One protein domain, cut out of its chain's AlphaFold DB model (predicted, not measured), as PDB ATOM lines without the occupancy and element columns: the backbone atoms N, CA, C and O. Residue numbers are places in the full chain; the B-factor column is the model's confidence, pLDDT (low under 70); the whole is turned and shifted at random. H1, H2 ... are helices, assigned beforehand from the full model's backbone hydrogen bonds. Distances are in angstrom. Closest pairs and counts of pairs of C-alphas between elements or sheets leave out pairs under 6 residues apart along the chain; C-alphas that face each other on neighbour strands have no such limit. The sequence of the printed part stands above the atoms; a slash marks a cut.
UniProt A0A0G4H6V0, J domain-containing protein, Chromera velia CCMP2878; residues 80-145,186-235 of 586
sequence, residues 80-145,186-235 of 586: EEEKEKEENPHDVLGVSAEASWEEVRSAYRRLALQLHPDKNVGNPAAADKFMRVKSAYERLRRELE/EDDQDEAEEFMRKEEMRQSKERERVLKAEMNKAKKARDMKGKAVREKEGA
ATOM      1  N   GLU A  80     -63.949  35.538  34.967       51.69
ATOM      2  CA  GLU A  80     -63.361  34.266  35.398       51.69
ATOM      3  C   GLU A  80     -62.003  34.032  34.710       51.69
ATOM      4  O   GLU A  80     -61.036  33.741  35.406       51.69
ATOM      5  N   GLU A  81     -61.877  34.336  33.410       49.62
ATOM      6  CA  GLU A  81     -60.590  34.283  32.682       49.62
ATOM      7  C   GLU A  81     -59.533  35.275  33.209       49.62
ATOM      8  O   GLU A  81     -58.341  34.980  33.192       49.62
ATOM      9  N   GLU A  82     -59.931  36.462  33.689       51.84
ATOM     10  CA  GLU A  82     -58.977  37.404  34.306       51.84
ATOM     11  C   GLU A  82     -58.553  36.972  35.716       51.84
ATOM     12  O   GLU A  82     -57.432  37.261  36.118       51.84
ATOM     13  N   LYS A  83     -59.402  36.238  36.449       48.75
ATOM     14  CA  LYS A  83     -59.080  35.763  37.803       48.75
ATOM     15  C   LYS A  83     -58.110  34.577  37.785       48.75
ATOM     16  O   LYS A  83     -57.273  34.473  38.671       48.75
ATOM     17  N   GLU A  84     -58.171  33.737  36.750       52.16
ATOM     18  CA  GLU A  84     -57.144  32.718  36.462       52.16
ATOM     19  C   GLU A  84     -55.800  33.323  36.032       52.16
ATOM     20  O   GLU A  84     -54.763  32.673  36.134       52.16
ATOM     21  N   LYS A  85     -55.788  34.579  35.574       54.38
ATOM     22  CA  LYS A  85     -54.576  35.255  35.098       54.38
ATOM     23  C   LYS A  85     -53.697  35.822  36.220       54.38
ATOM     24  O   LYS A  85     -52.535  36.126  35.949       54.38
ATOM     25  N   GLU A  86     -54.229  35.947  37.439       58.34
ATOM     26  CA  GLU A  86     -53.547  36.555  38.594       58.34
ATOM     27  C   GLU A  86     -52.940  35.545  39.585       58.34
ATOM     28  O   GLU A  86     -52.164  35.949  40.448       58.34
ATOM     29  N   GLU A  87     -53.236  34.241  39.483       77.31
ATOM     30  CA  GLU A  87     -52.541  33.239  40.306       77.31
ATOM     31  C   GLU A  87     -51.127  33.010  39.743       77.31
ATOM     32  O   GLU A  87     -50.955  32.615  38.586       77.31
ATOM     33  N   ASN A  88     -50.094  33.281  40.552       87.69
ATOM     34  CA  ASN A  88     -48.713  33.055  40.133       87.69
ATOM     35  C   ASN A  88     -48.496  31.551  39.886       87.69
ATOM     36  O   ASN A  88     -48.740  30.740  40.784       87.69
ATOM     37  N   PRO A  89     -47.982  31.146  38.714       87.19
ATOM     38  CA  PRO A  89     -47.841  29.730  38.375       87.19
ATOM     39  C   PRO A  89     -46.835  28.988  39.279       87.19
ATOM     40  O   PRO A  89     -47.003  27.797  39.539       87.19
ATOM     41  N   HIS A  90     -45.840  29.695  39.828       89.62
ATOM     42  CA  HIS A  90     -44.912  29.159  40.832       89.62
ATOM     43  C   HIS A  90     -45.615  28.808  42.154       89.62
ATOM     44  O   HIS A  90     -45.357  27.746  42.723       89.62
ATOM     45  N   ASP A  91     -46.565  29.640  42.592       90.25
ATOM     46  CA  ASP A  91     -47.323  29.420  43.830       90.25
ATOM     47  C   ASP A  91     -48.263  28.212  43.695       90.25
ATOM     48  O   ASP A  91     -48.396  27.415  44.625       90.25
ATOM     49  N   VAL A  92     -48.865  28.021  42.514       90.69
ATOM     50  CA  VAL A  92     -49.749  26.876  42.222       90.69
ATOM     51  C   VAL A  92     -48.988  25.545  42.264       90.69
ATOM     52  O   VAL A  92     -49.516  24.540  42.743       90.69
ATOM     53  N   LEU A  93     -47.738  25.528  41.792       89.88
ATOM     54  CA  LEU A  93     -46.861  24.352  41.832       89.88
ATOM     55  C   LEU A  93     -46.109  24.198  43.168       89.88
ATOM     56  O   LEU A  93     -45.524  23.141  43.426       89.88
ATOM     57  N   GLY A  94     -46.146  25.219  44.030       90.00
ATOM     58  CA  GLY A  94     -45.451  25.245  45.316       90.00
ATOM     59  C   GLY A  94     -43.928  25.274  45.175       90.00
ATOM     60  O   GLY A  94     -43.229  24.635  45.963       90.00
ATOM     61  N   VAL A  95     -43.426  25.959  44.147       91.88
ATOM     62  CA  VAL A  95     -41.995  26.121  43.856       91.88
ATOM     63  C   VAL A  95     -41.572  27.573  44.058       91.88
ATOM     64  O   VAL A  95     -42.396  28.480  44.004       91.88
ATOM     65  N   SER A  96     -40.278  27.802  44.298       90.19
ATOM     66  CA  SER A  96     -39.735  29.164  44.362       90.19
ATOM     67  C   SER A  96     -39.914  29.885  43.019       90.19
ATOM     68  O   SER A  96     -39.934  29.250  41.961       90.19
ATOM     69  N   ALA A  97     -39.990  31.216  43.049       86.81
ATOM     70  CA  ALA A  97     -39.973  32.041  41.839       86.81
ATOM     71  C   ALA A  97     -38.661  31.883  41.039       86.81
ATOM     72  O   ALA A  97     -38.650  32.079  39.830       86.81
ATOM     73  N   GLU A  98     -37.572  31.481  41.703       86.06
ATOM     74  CA  GLU A  98     -36.258  31.217  41.093       86.06
ATOM     75  C   GLU A  98     -36.021  29.721  40.795       86.06
ATOM     76  O   GLU A  98     -34.887  29.305  40.562       86.06
ATOM     77  N   ALA A  99     -37.065  28.886  40.851       87.50
ATOM     78  CA  ALA A  99     -36.929  27.444  40.664       87.50
ATOM     79  C   ALA A  99     -36.441  27.080  39.252       87.50
ATOM     80  O   ALA A  99     -36.889  27.643  38.251       87.50
ATOM     81  N   SER A 100     -35.552  26.088  39.170       89.75
ATOM     82  CA  SER A 100     -35.061  25.570  37.889       89.75
ATOM     83  C   SER A 100     -36.135  24.758  37.150       89.75
ATOM     84  O   SER A 100     -37.089  24.252  37.748       89.75
ATOM     85  N   TRP A 101     -35.969  24.570  35.836       87.50
ATOM     86  CA  TRP A 101     -36.883  23.745  35.032       87.50
ATOM     87  C   TRP A 101     -37.037  22.315  35.586       87.50
ATOM     88  O   TRP A 101     -38.140  21.765  35.627       87.50
ATOM     89  N   GLU A 102     -35.951  21.725  36.093       86.94
ATOM     90  CA  GLU A 102     -35.975  20.390  36.700       86.94
ATOM     91  C   GLU A 102     -36.837  20.344  37.971       86.94
ATOM     92  O   GLU A 102     -37.588  19.383  38.185       86.94
ATOM     93  N   GLU A 103     -36.785  21.398  38.788       88.25
ATOM     94  CA  GLU A 103     -37.601  21.533  39.995       88.25
ATOM     95  C   GLU A 103     -39.084  21.672  39.651       88.25
ATOM     96  O   GLU A 103     -39.905  20.948  40.222       88.25
ATOM     97  N   VAL A 104     -39.424  22.502  38.660       89.94
ATOM     98  CA  VAL A 104     -40.792  22.663  38.137       89.94
ATOM     99  C   VAL A 104     -41.352  21.324  37.645       89.94
ATOM    100  O   VAL A 104     -42.451  20.921  38.039       89.94
ATOM    101  N   ARG A 105     -40.567  20.577  36.860       87.69
ATOM    102  CA  ARG A 105     -40.945  19.252  36.344       87.69
ATOM    103  C   ARG A 105     -41.146  18.241  37.474       87.69
ATOM    104  O   ARG A 105     -42.089  17.449  37.456       87.69
ATOM    105  N   SER A 106     -40.285  18.269  38.491       87.38
ATOM    106  CA  SER A 106     -40.393  17.384  39.656       87.38
ATOM    107  C   SER A 106     -41.620  17.687  40.528       87.38
ATOM    108  O   SER A 106     -42.316  16.760  40.960       87.38
ATOM    109  N   ALA A 107     -41.927  18.970  40.738       90.81
ATOM    110  CA  ALA A 107     -43.063  19.425  41.525       90.81
ATOM    111  C   ALA A 107     -44.388  19.088  40.836       90.81
ATOM    112  O   ALA A 107     -45.285  18.539  41.486       90.81
ATOM    113  N   TYR A 108     -44.469  19.311  39.519       90.06
ATOM    114  CA  TYR A 108     -45.609  18.911  38.698       90.06
ATOM    115  C   TYR A 108     -45.869  17.405  38.796       90.06
ATOM    116  O   TYR A 108     -46.982  17.006  39.142       90.06
ATOM    117  N   ARG A 109     -44.838  16.563  38.610       86.69
ATOM    118  CA  ARG A 109     -44.977  15.101  38.746       86.69
ATOM    119  C   ARG A 109     -45.560  14.716  40.101       86.69
ATOM    120  O   ARG A 109     -46.522  13.959  40.153       86.69
ATOM    121  N   ARG A 110     -45.027  15.264  41.198       88.19
ATOM    122  CA  ARG A 110     -45.496  14.972  42.563       88.19
ATOM    123  C   ARG A 110     -46.967  15.350  42.770       88.19
ATOM    124  O   ARG A 110     -47.710  14.562  43.354       88.19
ATOM    125  N   LEU A 111     -47.382  16.528  42.302       89.31
ATOM    126  CA  LEU A 111     -48.761  17.007  42.429       89.31
ATOM    127  C   LEU A 111     -49.725  16.224  41.531       89.31
ATOM    128  O   LEU A 111     -50.825  15.885  41.974       89.31
ATOM    129  N   ALA A 112     -49.294  15.845  40.326       87.81
ATOM    130  CA  ALA A 112     -50.057  14.980  39.434       87.81
ATOM    131  C   ALA A 112     -50.350  13.617  40.086       87.81
ATOM    132  O   ALA A 112     -51.496  13.173  40.045       87.81
ATOM    133  N   LEU A 113     -49.381  12.999  40.790       85.25
ATOM    134  CA  LEU A 113     -49.634  11.721  41.484       85.25
ATOM    135  C   LEU A 113     -50.657  11.850  42.621       85.25
ATOM    136  O   LEU A 113     -51.296  10.855  42.972       85.25
ATOM    137  N   GLN A 114     -50.726  13.018  43.267       86.69
ATOM    138  CA  GLN A 114     -51.593  13.269  44.421       86.69
ATOM    139  C   GLN A 114     -53.018  13.619  43.997       86.69
ATOM    140  O   GLN A 114     -53.970  13.192  44.646       86.69
ATOM    141  N   LEU A 115     -53.162  14.383  42.914       89.38
ATOM    142  CA  LEU A 115     -54.441  14.901  42.429       89.38
ATOM    143  C   LEU A 115     -55.053  14.057  41.302       89.38
ATOM    144  O   LEU A 115     -56.136  14.388  40.827       89.38
ATOM    145  N   HIS A 116     -54.412  12.951  40.912       82.62
ATOM    146  CA  HIS A 116     -54.879  12.091  39.826       82.62
ATOM    147  C   HIS A 116     -56.344  11.636  40.017       82.62
ATOM    148  O   HIS A 116     -56.704  11.188  41.116       82.62
ATOM    149  N   PRO A 117     -57.186  11.685  38.966       81.56
ATOM    150  CA  PRO A 117     -58.602  11.318  39.058       81.56
ATOM    151  C   PRO A 117     -58.829   9.849  39.439       81.56
ATOM    152  O   PRO A 117     -59.809   9.550  40.112       81.56
ATOM    153  N   ASP A 118     -57.907   8.944  39.088       82.50
ATOM    154  CA  ASP A 118     -58.001   7.516  39.449       82.50
ATOM    155  C   ASP A 118     -57.811   7.264  40.956       82.50
ATOM    156  O   ASP A 118     -58.418   6.365  41.530       82.50
ATOM    157  N   LYS A 119     -57.019   8.101  41.645       81.56
ATOM    158  CA  LYS A 119     -56.868   8.021  43.109       81.56
ATOM    159  C   LYS A 119     -57.956   8.788  43.854       81.56
ATOM    160  O   LYS A 119     -58.250   8.465  45.001       81.56
ATOM    161  N   ASN A 120     -58.557   9.783  43.204       83.62
ATOM    162  CA  ASN A 120     -59.544  10.689  43.787       83.62
ATOM    163  C   ASN A 120     -60.914  10.562  43.105       83.62
ATOM    164  O   ASN A 120     -61.558  11.565  42.784       83.62
ATOM    165  N   VAL A 121     -61.369   9.326  42.886       79.81
ATOM    166  CA  VAL A 121     -62.662   9.053  42.246       79.81
ATOM    167  C   VAL A 121     -63.787   9.684  43.074       79.81
ATOM    168  O   VAL A 121     -63.987   9.341  44.238       79.81
ATOM    169  N   GLY A 122     -64.525  10.620  42.473       81.19
ATOM    170  CA  GLY A 122     -65.665  11.293  43.106       81.19
ATOM    171  C   GLY A 122     -65.349  12.592  43.857       81.19
ATOM    172  O   GLY A 122     -66.263  13.165  44.445       81.19
ATOM    173  N   ASN A 123     -64.106  13.095  43.827       85.06
ATOM    174  CA  ASN A 123     -63.770  14.403  44.397       85.06
ATOM    175  C   ASN A 123     -63.606  15.479  43.297       85.06
ATOM    176  O   ASN A 123     -62.527  15.575  42.705       85.06
ATOM    177  N   PRO A 124     -64.624  16.326  43.036       84.31
ATOM    178  CA  PRO A 124     -64.535  17.363  42.004       84.31
ATOM    179  C   PRO A 124     -63.442  18.400  42.307       84.31
ATOM    180  O   PRO A 124     -62.781  18.882  41.395       84.31
ATOM    181  N   ALA A 125     -63.153  18.663  43.587       85.94
ATOM    182  CA  ALA A 125     -62.113  19.615  43.971       85.94
ATOM    183  C   ALA A 125     -60.693  19.123  43.632       85.94
ATOM    184  O   ALA A 125     -59.786  19.940  43.478       85.94
ATOM    185  N   ALA A 126     -60.473  17.807  43.528       83.56
ATOM    186  CA  ALA A 126     -59.190  17.257  43.084       83.56
ATOM    187  C   ALA A 126     -58.996  17.453  41.574       83.56
ATOM    188  O   ALA A 126     -57.908  17.836  41.151       83.56
ATOM    189  N   ALA A 127     -60.064  17.274  40.788       83.56
ATOM    190  CA  ALA A 127     -60.056  17.535  39.351       83.56
ATOM    191  C   ALA A 127     -59.808  19.022  39.049       83.56
ATOM    192  O   ALA A 127     -58.938  19.343  38.241       83.56
ATOM    193  N   ASP A 128     -60.478  19.929  39.767       86.81
ATOM    194  CA  ASP A 128     -60.275  21.374  39.608       86.81
ATOM    195  C   ASP A 128     -58.828  21.783  39.928       86.81
ATOM    196  O   ASP A 128     -58.206  22.547  39.192       86.81
ATOM    197  N   LYS A 129     -58.254  21.241  41.011       88.31
ATOM    198  CA  LYS A 129     -56.849  21.488  41.371       88.31
ATOM    199  C   LYS A 129     -55.878  20.898  40.353       88.31
ATOM    200  O   LYS A 129     -54.871  21.531  40.057       88.31
ATOM    201  N   PHE A 130     -56.170  19.718  39.807       88.88
ATOM    202  CA  PHE A 130     -55.350  19.100  38.768       88.88
ATOM    203  C   PHE A 130     -55.294  19.973  37.508       88.88
ATOM    204  O   PHE A 130     -54.212  20.205  36.975       88.88
ATOM    205  N   MET A 131     -56.433  20.533  37.090       87.00
ATOM    206  CA  MET A 131     -56.490  21.454  35.953       87.00
ATOM    207  C   MET A 131     -55.661  22.723  36.191       87.00
ATOM    208  O   MET A 131     -54.925  23.134  35.297       87.00
ATOM    209  N   ARG A 132     -55.702  23.296  37.403       87.94
ATOM    210  CA  ARG A 132     -54.871  24.461  37.773       87.94
ATOM    211  C   ARG A 132     -53.376  24.144  37.793       87.94
ATOM    212  O   ARG A 132     -52.564  24.926  37.318       87.94
ATOM    213  N   VAL A 133     -53.003  22.985  38.328       90.94
ATOM    214  CA  VAL A 133     -51.605  22.527  38.343       90.94
ATOM    215  C   VAL A 133     -51.094  22.299  36.918       90.94
ATOM    216  O   VAL A 133     -49.961  22.665  36.607       90.94
ATOM    217  N   LYS A 134     -51.936  21.747  36.039       89.75
ATOM    218  CA  LYS A 134     -51.617  21.555  34.623       89.75
ATOM    219  C   LYS A 134     -51.432  22.886  33.892       89.75
ATOM    220  O   LYS A 134     -50.420  23.054  33.216       89.75
ATOM    221  N   SER A 135     -52.340  23.847  34.073       88.81
ATOM    222  CA  SER A 135     -52.223  25.165  33.432       88.81
ATOM    223  C   SER A 135     -50.996  25.946  33.919       88.81
ATOM    224  O   SER A 135     -50.304  26.572  33.113       88.81
ATOM    225  N   ALA A 136     -50.666  25.862  35.212       90.50
ATOM    226  CA  ALA A 136     -49.455  26.455  35.772       90.50
ATOM    227  C   ALA A 136     -48.174  25.839  35.182       90.50
ATOM    228  O   ALA A 136     -47.260  26.573  34.806       90.50
ATOM    229  N   TYR A 137     -48.123  24.510  35.037       90.00
ATOM    230  CA  TYR A 137     -46.996  23.816  34.406       90.00
ATOM    231  C   TYR A 137     -46.827  24.202  32.935       90.00
ATOM    232  O   TYR A 137     -45.721  24.529  32.523       90.00
ATOM    233  N   GLU A 138     -47.907  24.234  32.150       88.38
ATOM    234  CA  GLU A 138     -47.856  24.634  30.734       88.38
ATOM    235  C   GLU A 138     -47.367  26.078  30.547       88.38
ATOM    236  O   GLU A 138     -46.698  26.398  29.559       88.38
ATOM    237  N   ARG A 139     -47.681  26.961  31.501       89.50
ATOM    238  CA  ARG A 139     -47.182  28.337  31.510       89.50
ATOM    239  C   ARG A 139     -45.689  28.396  31.829       89.50
ATOM    240  O   ARG A 139     -44.948  28.967  31.035       89.50
ATOM    241  N   LEU A 140     -45.248  27.761  32.920       88.31
ATOM    242  CA  LEU A 140     -43.827  27.729  33.292       88.31
ATOM    243  C   LEU A 140     -42.968  27.000  32.269       88.31
ATOM    244  O   LEU A 140     -41.836  27.400  32.038       88.31
ATOM    245  N   ARG A 141     -43.507  25.967  31.620       86.44
ATOM    246  CA  ARG A 141     -42.849  25.282  30.512       86.44
ATOM    247  C   ARG A 141     -42.489  26.267  29.413       86.44
ATOM    248  O   ARG A 141     -41.330  26.385  29.060       86.44
ATOM    249  N   ARG A 142     -43.448  27.062  28.943       85.69
ATOM    250  CA  ARG A 142     -43.182  28.058  27.895       85.69
ATOM    251  C   ARG A 142     -42.202  29.158  28.335       85.69
ATOM    252  O   ARG A 142     -41.551  29.748  27.481       85.69
ATOM    253  N   GLU A 143     -42.138  29.464  29.630       85.19
ATOM    254  CA  GLU A 143     -41.295  30.533  30.186       85.19
ATOM    255  C   GLU A 143     -39.857  30.071  30.515       85.19
ATOM    256  O   GLU A 143     -38.927  30.864  30.379       85.19
ATOM    257  N   LEU A 144     -39.666  28.813  30.932       81.25
ATOM    258  CA  LEU A 144     -38.399  28.280  31.460       81.25
ATOM    259  C   LEU A 144     -37.772  27.172  30.604       81.25
ATOM    260  O   LEU A 144     -36.601  26.852  30.816       81.25
ATOM    261  N   GLU A 145     -38.517  26.560  29.678       75.06
ATOM    262  CA  GLU A 145     -37.965  25.560  28.760       75.06
ATOM    263  C   GLU A 145     -36.909  26.253  27.878       75.06
ATOM    264  O   GLU A 145     -37.229  27.207  27.163       75.06
ATOM    265  N   GLU A 186     -46.229  15.456  23.640       48.06
ATOM    266  CA  GLU A 186     -46.538  14.061  24.003       48.06
ATOM    267  C   GLU A 186     -45.466  13.468  24.947       48.06
ATOM    268  O   GLU A 186     -45.815  12.866  25.965       48.06
ATOM    269  N   ASP A 187     -44.178  13.766  24.723       55.78
ATOM    270  CA  ASP A 187     -43.052  13.170  25.472       55.78
ATOM    271  C   ASP A 187     -43.068  13.471  26.992       55.78
ATOM    272  O   ASP A 187     -42.770  12.606  27.818       55.78
ATOM    273  N   ASP A 188     -43.457  14.682  27.410       61.06
ATOM    274  CA  ASP A 188     -43.464  15.066  28.834       61.06
ATOM    275  C   ASP A 188     -44.618  14.445  29.637       61.06
ATOM    276  O   ASP A 188     -44.479  14.184  30.840       61.06
ATOM    277  N   GLN A 189     -45.774  14.242  28.995       60.47
ATOM    278  CA  GLN A 189     -46.931  13.602  29.625       60.47
ATOM    279  C   GLN A 189     -46.696  12.094  29.735       60.47
ATOM    280  O   GLN A 189     -46.919  11.522  30.806       60.47
ATOM    281  N   ASP A 190     -46.133  11.490  28.689       62.59
ATOM    282  CA  ASP A 190     -45.781  10.073  28.661       62.59
ATOM    283  C   ASP A 190     -44.712   9.725  29.707       62.59
ATOM    284  O   ASP A 190     -44.836   8.712  30.399       62.59
ATOM    285  N   GLU A 191     -43.713  10.586  29.929       68.94
ATOM    286  CA  GLU A 191     -42.717  10.384  30.989       68.94
ATOM    287  C   GLU A 191     -43.322  10.466  32.403       68.94
ATOM    288  O   GLU A 191     -42.940   9.700  33.299       68.94
ATOM    289  N   ALA A 192     -44.277  11.373  32.633       67.25
ATOM    290  CA  ALA A 192     -44.969  11.480  33.916       67.25
ATOM    291  C   ALA A 192     -45.866  10.256  34.181       67.25
ATOM    292  O   ALA A 192     -45.862   9.716  35.295       67.25
ATOM    293  N   GLU A 193     -46.583   9.777  33.161       71.25
ATOM    294  CA  GLU A 193     -47.379   8.548  33.225       71.25
ATOM    295  C   GLU A 193     -46.510   7.290  33.391       71.25
ATOM    296  O   GLU A 193     -46.850   6.375  34.148       71.25
ATOM    297  N   GLU A 194     -45.356   7.225  32.730       79.12
ATOM    298  CA  GLU A 194     -44.426   6.110  32.880       79.12
ATOM    299  C   GLU A 194     -43.818   6.084  34.289       79.12
ATOM    300  O   GLU A 194     -43.731   5.021  34.918       79.12
ATOM    301  N   PHE A 195     -43.447   7.248  34.828       78.19
ATOM    302  CA  PHE A 195     -42.988   7.378  36.209       78.19
ATOM    303  C   PHE A 195     -44.063   6.914  37.203       78.19
ATOM    304  O   PHE A 195     -43.759   6.162  38.134       78.19
ATOM    305  N   MET A 196     -45.328   7.277  36.968       73.06
ATOM    306  CA  MET A 196     -46.480   6.816  37.752       73.06
ATOM    307  C   MET A 196     -46.603   5.294  37.754       73.06
ATOM    308  O   MET A 196     -46.644   4.688  38.827       73.06
ATOM    309  N   ARG A 197     -46.583   4.662  36.572       79.94
ATOM    310  CA  ARG A 197     -46.642   3.196  36.460       79.94
ATOM    311  C   ARG A 197     -45.473   2.524  37.178       79.94
ATOM    312  O   ARG A 197     -45.663   1.497  37.833       79.94
ATOM    313  N   LYS A 198     -44.261   3.082  37.080       84.50
ATOM    314  CA  LYS A 198     -43.065   2.551  37.761       84.50
ATOM    315  C   LYS A 198     -43.188   2.643  39.283       84.50
ATOM    316  O   LYS A 198     -42.843   1.681  39.975       84.50
ATOM    317  N   GLU A 199     -43.706   3.752  39.805       80.88
ATOM    318  CA  GLU A 199     -43.884   3.944  41.244       80.88
ATOM    319  C   GLU A 199     -45.026   3.081  41.805       80.88
ATOM    320  O   GLU A 199     -44.866   2.438  42.841       80.88
ATOM    321  N   GLU A 200     -46.143   2.948  41.086       83.25
ATOM    322  CA  GLU A 200     -47.223   2.022  41.453       83.25
ATOM    323  C   GLU A 200     -46.754   0.567  41.456       83.25
ATOM    324  O   GLU A 200     -47.060  -0.185  42.381       83.25
ATOM    325  N   MET A 201     -45.930   0.174  40.481       84.19
ATOM    326  CA  MET A 201     -45.286  -1.138  40.461       84.19
ATOM    327  C   MET A 201     -44.350  -1.344  41.657       84.19
ATOM    328  O   MET A 201     -44.319  -2.441  42.219       84.19
ATOM    329  N   ARG A 202     -43.597  -0.318  42.083       85.62
ATOM    330  CA  ARG A 202     -42.784  -0.386  43.311       85.62
ATOM    331  C   ARG A 202     -43.658  -0.577  44.546       85.62
ATOM    332  O   ARG A 202     -43.378  -1.469  45.344       85.62
ATOM    333  N   GLN A 203     -44.725   0.206  44.684       85.06
ATOM    334  CA  GLN A 203     -45.630   0.121  45.832       85.06
ATOM    335  C   GLN A 203     -46.397  -1.202  45.867       85.06
ATOM    336  O   GLN A 203     -46.539  -1.797  46.932       85.06
ATOM    337  N   SER A 204     -46.847  -1.697  44.715       89.00
ATOM    338  CA  SER A 204     -47.508  -2.995  44.588       89.00
ATOM    339  C   SER A 204     -46.576  -4.137  45.003       89.00
ATOM    340  O   SER A 204     -46.941  -4.954  45.847       89.00
ATOM    341  N   LYS A 205     -45.323  -4.129  44.522       93.25
ATOM    342  CA  LYS A 205     -44.300  -5.107  44.931       93.25
ATOM    343  C   LYS A 205     -44.002  -5.050  46.426       93.25
ATOM    344  O   LYS A 205     -43.805  -6.091  47.047       93.25
ATOM    345  N   GLU A 206     -43.957  -3.857  47.015       91.69
ATOM    346  CA  GLU A 206     -43.737  -3.712  48.455       91.69
ATOM    347  C   GLU A 206     -44.930  -4.244  49.264       91.69
ATOM    348  O   GLU A 206     -44.743  -5.014  50.204       91.69
ATOM    349  N   ARG A 207     -46.166  -3.944  48.844       91.00
ATOM    350  CA  ARG A 207     -47.384  -4.509  49.452       91.00
ATOM    351  C   ARG A 207     -47.405  -6.033  49.366       91.00
ATOM    352  O   ARG A 207     -47.718  -6.690  50.353       91.00
ATOM    353  N   GLU A 208     -47.027  -6.599  48.222       93.81
ATOM    354  CA  GLU A 208     -46.935  -8.049  48.038       93.81
ATOM    355  C   GLU A 208     -45.895  -8.675  48.983       93.81
ATOM    356  O   GLU A 208     -46.155  -9.707  49.606       93.81
ATOM    357  N   ARG A 209     -44.732  -8.031  49.157       94.19
ATOM    358  CA  ARG A 209     -43.698  -8.474  50.110       94.19
ATOM    359  C   ARG A 209     -44.200  -8.464  51.549       94.19
ATOM    360  O   ARG A 209     -43.982  -9.447  52.262       94.19
ATOM    361  N   VAL A 210     -44.885  -7.397  51.961       94.88
ATOM    362  CA  VAL A 210     -45.478  -7.282  53.302       94.88
ATOM    363  C   VAL A 210     -46.534  -8.367  53.514       94.88
ATOM    364  O   VAL A 210     -46.433  -9.125  54.479       94.88
ATOM    365  N   LEU A 211     -47.470  -8.531  52.573       95.00
ATOM    366  CA  LEU A 211     -48.515  -9.554  52.638       95.00
ATOM    367  C   LEU A 211     -47.915 -10.965  52.745       95.00
ATOM    368  O   LEU A 211     -48.323 -11.773  53.580       95.00
ATOM    369  N   LYS A 212     -46.884 -11.261  51.948       95.69
ATOM    370  CA  LYS A 212     -46.187 -12.553  51.979       95.69
ATOM    371  C   LYS A 212     -45.465 -12.782  53.309       95.69
ATOM    372  O   LYS A 212     -45.455 -13.904  53.822       95.69
ATOM    373  N   ALA A 213     -44.878 -11.739  53.894       94.75
ATOM    374  CA  ALA A 213     -44.268 -11.813  55.218       94.75
ATOM    375  C   ALA A 213     -45.316 -12.077  56.315       94.75
ATOM    376  O   ALA A 213     -45.077 -12.907  57.195       94.75
ATOM    377  N   GLU A 214     -46.483 -11.437  56.247       94.69
ATOM    378  CA  GLU A 214     -47.598 -11.669  57.170       94.69
ATOM    379  C   GLU A 214     -48.178 -13.078  57.040       94.69
ATOM    380  O   GLU A 214     -48.316 -13.776  58.048       94.69
ATOM    381  N   MET A 215     -48.414 -13.556  55.815       93.12
ATOM    382  CA  MET A 215     -48.849 -14.933  55.566       93.12
ATOM    383  C   MET A 215     -47.859 -15.952  56.138       93.12
ATOM    384  O   MET A 215     -48.263 -16.928  56.772       93.12
ATOM    385  N   ASN A 216     -46.553 -15.715  55.981       94.88
ATOM    386  CA  ASN A 216     -45.521 -16.585  56.545       94.88
ATOM    387  C   ASN A 216     -45.505 -16.559  58.081       94.88
ATOM    388  O   ASN A 216     -45.332 -17.608  58.707       94.88
ATOM    389  N   LYS A 217     -45.713 -15.392  58.708       94.69
ATOM    390  CA  LYS A 217     -45.869 -15.281  60.169       94.69
ATOM    391  C   LYS A 217     -47.109 -16.042  60.653       94.69
ATOM    392  O   LYS A 217     -47.012 -16.819  61.602       94.69
ATOM    393  N   ALA A 218     -48.242 -15.889  59.968       90.56
ATOM    394  CA  ALA A 218     -49.485 -16.586  60.290       90.56
ATOM    395  C   ALA A 218     -49.348 -18.111  60.144       90.56
ATOM    396  O   ALA A 218     -49.810 -18.858  61.008       90.56
ATOM    397  N   LYS A 219     -48.657 -18.578  59.096       92.88
ATOM    398  CA  LYS A 219     -48.360 -20.002  58.892       92.88
ATOM    399  C   LYS A 219     -47.530 -20.572  60.045       92.88
ATOM    400  O   LYS A 219     -47.943 -21.555  60.648       92.88
ATOM    401  N   LYS A 220     -46.442 -19.897  60.439       93.06
ATOM    402  CA  LYS A 220     -45.618 -20.308  61.594       93.06
ATOM    403  C   LYS A 220     -46.424 -20.371  62.896       93.06
ATOM    404  O   LYS A 220     -46.244 -21.296  63.685       93.06
ATOM    405  N   ALA A 221     -47.331 -19.419  63.120       88.88
ATOM    406  CA  ALA A 221     -48.196 -19.423  64.299       88.88
ATOM    407  C   ALA A 221     -49.192 -20.601  64.296       88.88
ATOM    408  O   ALA A 221     -49.426 -21.205  65.345       88.88
ATOM    409  N   ARG A 222     -49.753 -20.956  63.131       84.38
ATOM    410  CA  ARG A 222     -50.614 -22.142  62.977       84.38
ATOM    411  C   ARG A 222     -49.838 -23.435  63.216       84.38
ATOM    412  O   ARG A 222     -50.328 -24.284  63.953       84.38
ATOM    413  N   ASP A 223     -48.628 -23.547  62.676       87.44
ATOM    414  CA  ASP A 223     -47.781 -24.731  62.850       87.44
ATOM    415  C   ASP A 223     -47.391 -24.931  64.326       87.44
ATOM    416  O   ASP A 223     -47.481 -26.046  64.845       87.44
ATOM    417  N   MET A 224     -47.060 -23.850  65.050       83.06
ATOM    418  CA  MET A 224     -46.803 -23.912  66.498       83.06
ATOM    419  C   MET A 224     -48.041 -24.337  67.300       83.06
ATOM    420  O   MET A 224     -47.935 -25.194  68.178       83.06
ATOM    421  N   LYS A 225     -49.225 -23.795  66.980       79.56
ATOM    422  CA  LYS A 225     -50.484 -24.211  67.625       79.56
ATOM    423  C   LYS A 225     -50.815 -25.677  67.332       79.56
ATOM    424  O   LYS A 225     -51.188 -26.403  68.246       79.56
ATOM    425  N   GLY A 226     -50.632 -26.129  66.090       73.69
ATOM    426  CA  GLY A 226     -50.852 -27.520  65.695       73.69
ATOM    427  C   GLY A 226     -49.918 -28.495  66.416       73.69
ATOM    428  O   GLY A 226     -50.358 -29.560  66.844       73.69
ATOM    429  N   LYS A 227     -48.648 -28.115  66.616       73.56
ATOM    430  CA  LYS A 227     -47.689 -28.909  67.397       73.56
ATOM    431  C   LYS A 227     -48.107 -29.027  68.868       73.56
ATOM    432  O   LYS A 227     -48.131 -30.135  69.393       73.56
ATOM    433  N   ALA A 228     -48.533 -27.925  69.488       70.50
ATOM    434  CA  ALA A 228     -49.007 -27.926  70.874       70.50
ATOM    435  C   ALA A 228     -50.281 -28.773  71.079       70.50
ATOM    436  O   ALA A 228     -50.439 -29.403  72.122       70.50
ATOM    437  N   VAL A 229     -51.188 -28.814  70.093       69.56
ATOM    438  CA  VAL A 229     -52.379 -29.685  70.139       69.56
ATOM    439  C   VAL A 229     -51.981 -31.160  70.047       69.56
ATOM    440  O   VAL A 229     -52.430 -31.949  70.872       69.56
ATOM    441  N   ARG A 230     -51.079 -31.531  69.124       59.19
ATOM    442  CA  ARG A 230     -50.596 -32.920  68.996       59.19
ATOM    443  C   ARG A 230     -49.857 -33.412  70.241       59.19
ATOM    444  O   ARG A 230     -50.011 -34.570  70.609       59.19
ATOM    445  N   GLU A 231     -49.086 -32.550  70.903       62.88
ATOM    446  CA  GLU A 231     -48.409 -32.895  72.164       62.88
ATOM    447  C   GLU A 231     -49.406 -33.097  73.318       62.88
ATOM    448  O   GLU A 231     -49.245 -34.027  74.109       62.88
ATOM    449  N   LYS A 232     -50.485 -32.302  73.385       59.31
ATOM    450  CA  LYS A 232     -51.555 -32.484  74.384       59.31
ATOM    451  C   LYS A 232     -52.412 -33.729  74.126       59.31
ATOM    452  O   LYS A 232     -52.736 -34.439  75.073       59.31
ATOM    453  N   GLU A 233     -52.754 -34.020  72.871       52.72
ATOM    454  CA  GLU A 233     -53.505 -35.230  72.497       52.72
ATOM    455  C   GLU A 233     -52.665 -36.507  72.676       52.72
ATOM    456  O   GLU A 233     -53.184 -37.526  73.130       52.72
ATOM    457  N   GLY A 234     -51.354 -36.445  72.411       50.66
ATOM    458  CA  GLY A 234     -50.421 -37.547  72.666       50.66
ATOM    459  C   GLY A 234     -50.236 -37.867  74.155       50.66
ATOM    460  O   GLY A 234     -50.058 -39.029  74.511       50.66
ATOM    461  N   ALA A 235     -50.346 -36.870  75.038       52.31
ATOM    462  CA  ALA A 235     -50.295 -37.078  76.487       52.31
ATOM    463  C   ALA A 235     -51.580 -37.719  77.055       52.31
ATOM    464  O   ALA A 235     -51.516 -38.415  78.068       52.31
TER     465      ALA A 235
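AT A GLANCE: This is residues 80 to 145 and 186 to 235 of the 586 residues of the protein "J domain-containing protein" of Chromera velia CCMP2878 (UniProt A0A0G4H6V0). A small head of helices with one very long, nearly straight helix as an arm: H3 and H4 make a helical hairpin, the short H2 packs on both of them, and H5 starts near H3 and sticks out of the head with residues 201 to 235. Residues 80 to 87, with the small helix H1, make a thin tail on the head. The printed part has 116 residues with five named helices, in the order H1, H2, H3, H4, H5, and no named strand; the class is all helix. The whole is extended, with a radius of gyration of the C-alphas of 24.4 A and spans of 86 by 28 by 26 A, the arm making the length.

IN THESE COORDINATES: Find C-alpha 80 at (-63.361, 34.266, 35.398), where H1 begins; it holds residues 80 to 83. Go on to Pro 89, where H2 begins; it holds residues 89 to 93. H3 comes next, residues 101 to 115, 21.0 A from first to last C-alpha. Find C-alpha 124 at (-64.535, 17.363, 42.004); from there H4 runs to residue 144, over 30.2 A. After the cut, H5 fills residues 186 to 235 over 73.4 A, ending at C-alpha 235 at (-50.295, -37.078, 76.487).

HOW THE PARTS SIT: Look first at the hairpin of H3 and H4: they touch, their lines at a shallow tilt of 10 degrees, opposite ways, with the closest C-alphas those of Leu 115 and Ala 126, 5.3 A apart. H2 touches H4, which meets it with residues 132 to 140 alone; the closest C-alphas are those of Pro 89 and Ala 136, 4.5 A apart. H2 also touches H3, the closest C-alphas being those of Leu 93 and Ala 107, 6.2 A apart. H5 and H3 are close but not clearly touching: the closest C-alphas, those of Arg 109 and Ala 192, are 6.0 A apart, and the lines stand at a steep tilt of 51 degrees, the same way. H5 is apart from H1, H2 and H4, and H1 touches no helix. In H2, H3, H4 and H5 every O i to N i+4 pair is within hydrogen-bond range; H1, with 4 residues, is too short for such a pair.

THE WHOLE: The two C-alphas farthest apart are those of Glu 82 and Ala 235, at 86.0 A. Residues 201 to 235, which belong to H5, stand free; without them the body spans 33 by 28 by 22 A. Residues 146 to 185 are not printed, and C-alphas 145 and 186 are 15.1 A apart across this cut, which lies in the link from H4 to H5. Of the links that are printed whole, H1 to H2 is tight, H2 to H3 and H3 to H4 are short, and none is long. The mean pLDDT of the printed part is 81.3; look for values under 70 at residues 80 to 86, 186 to 192 and 229 to 235.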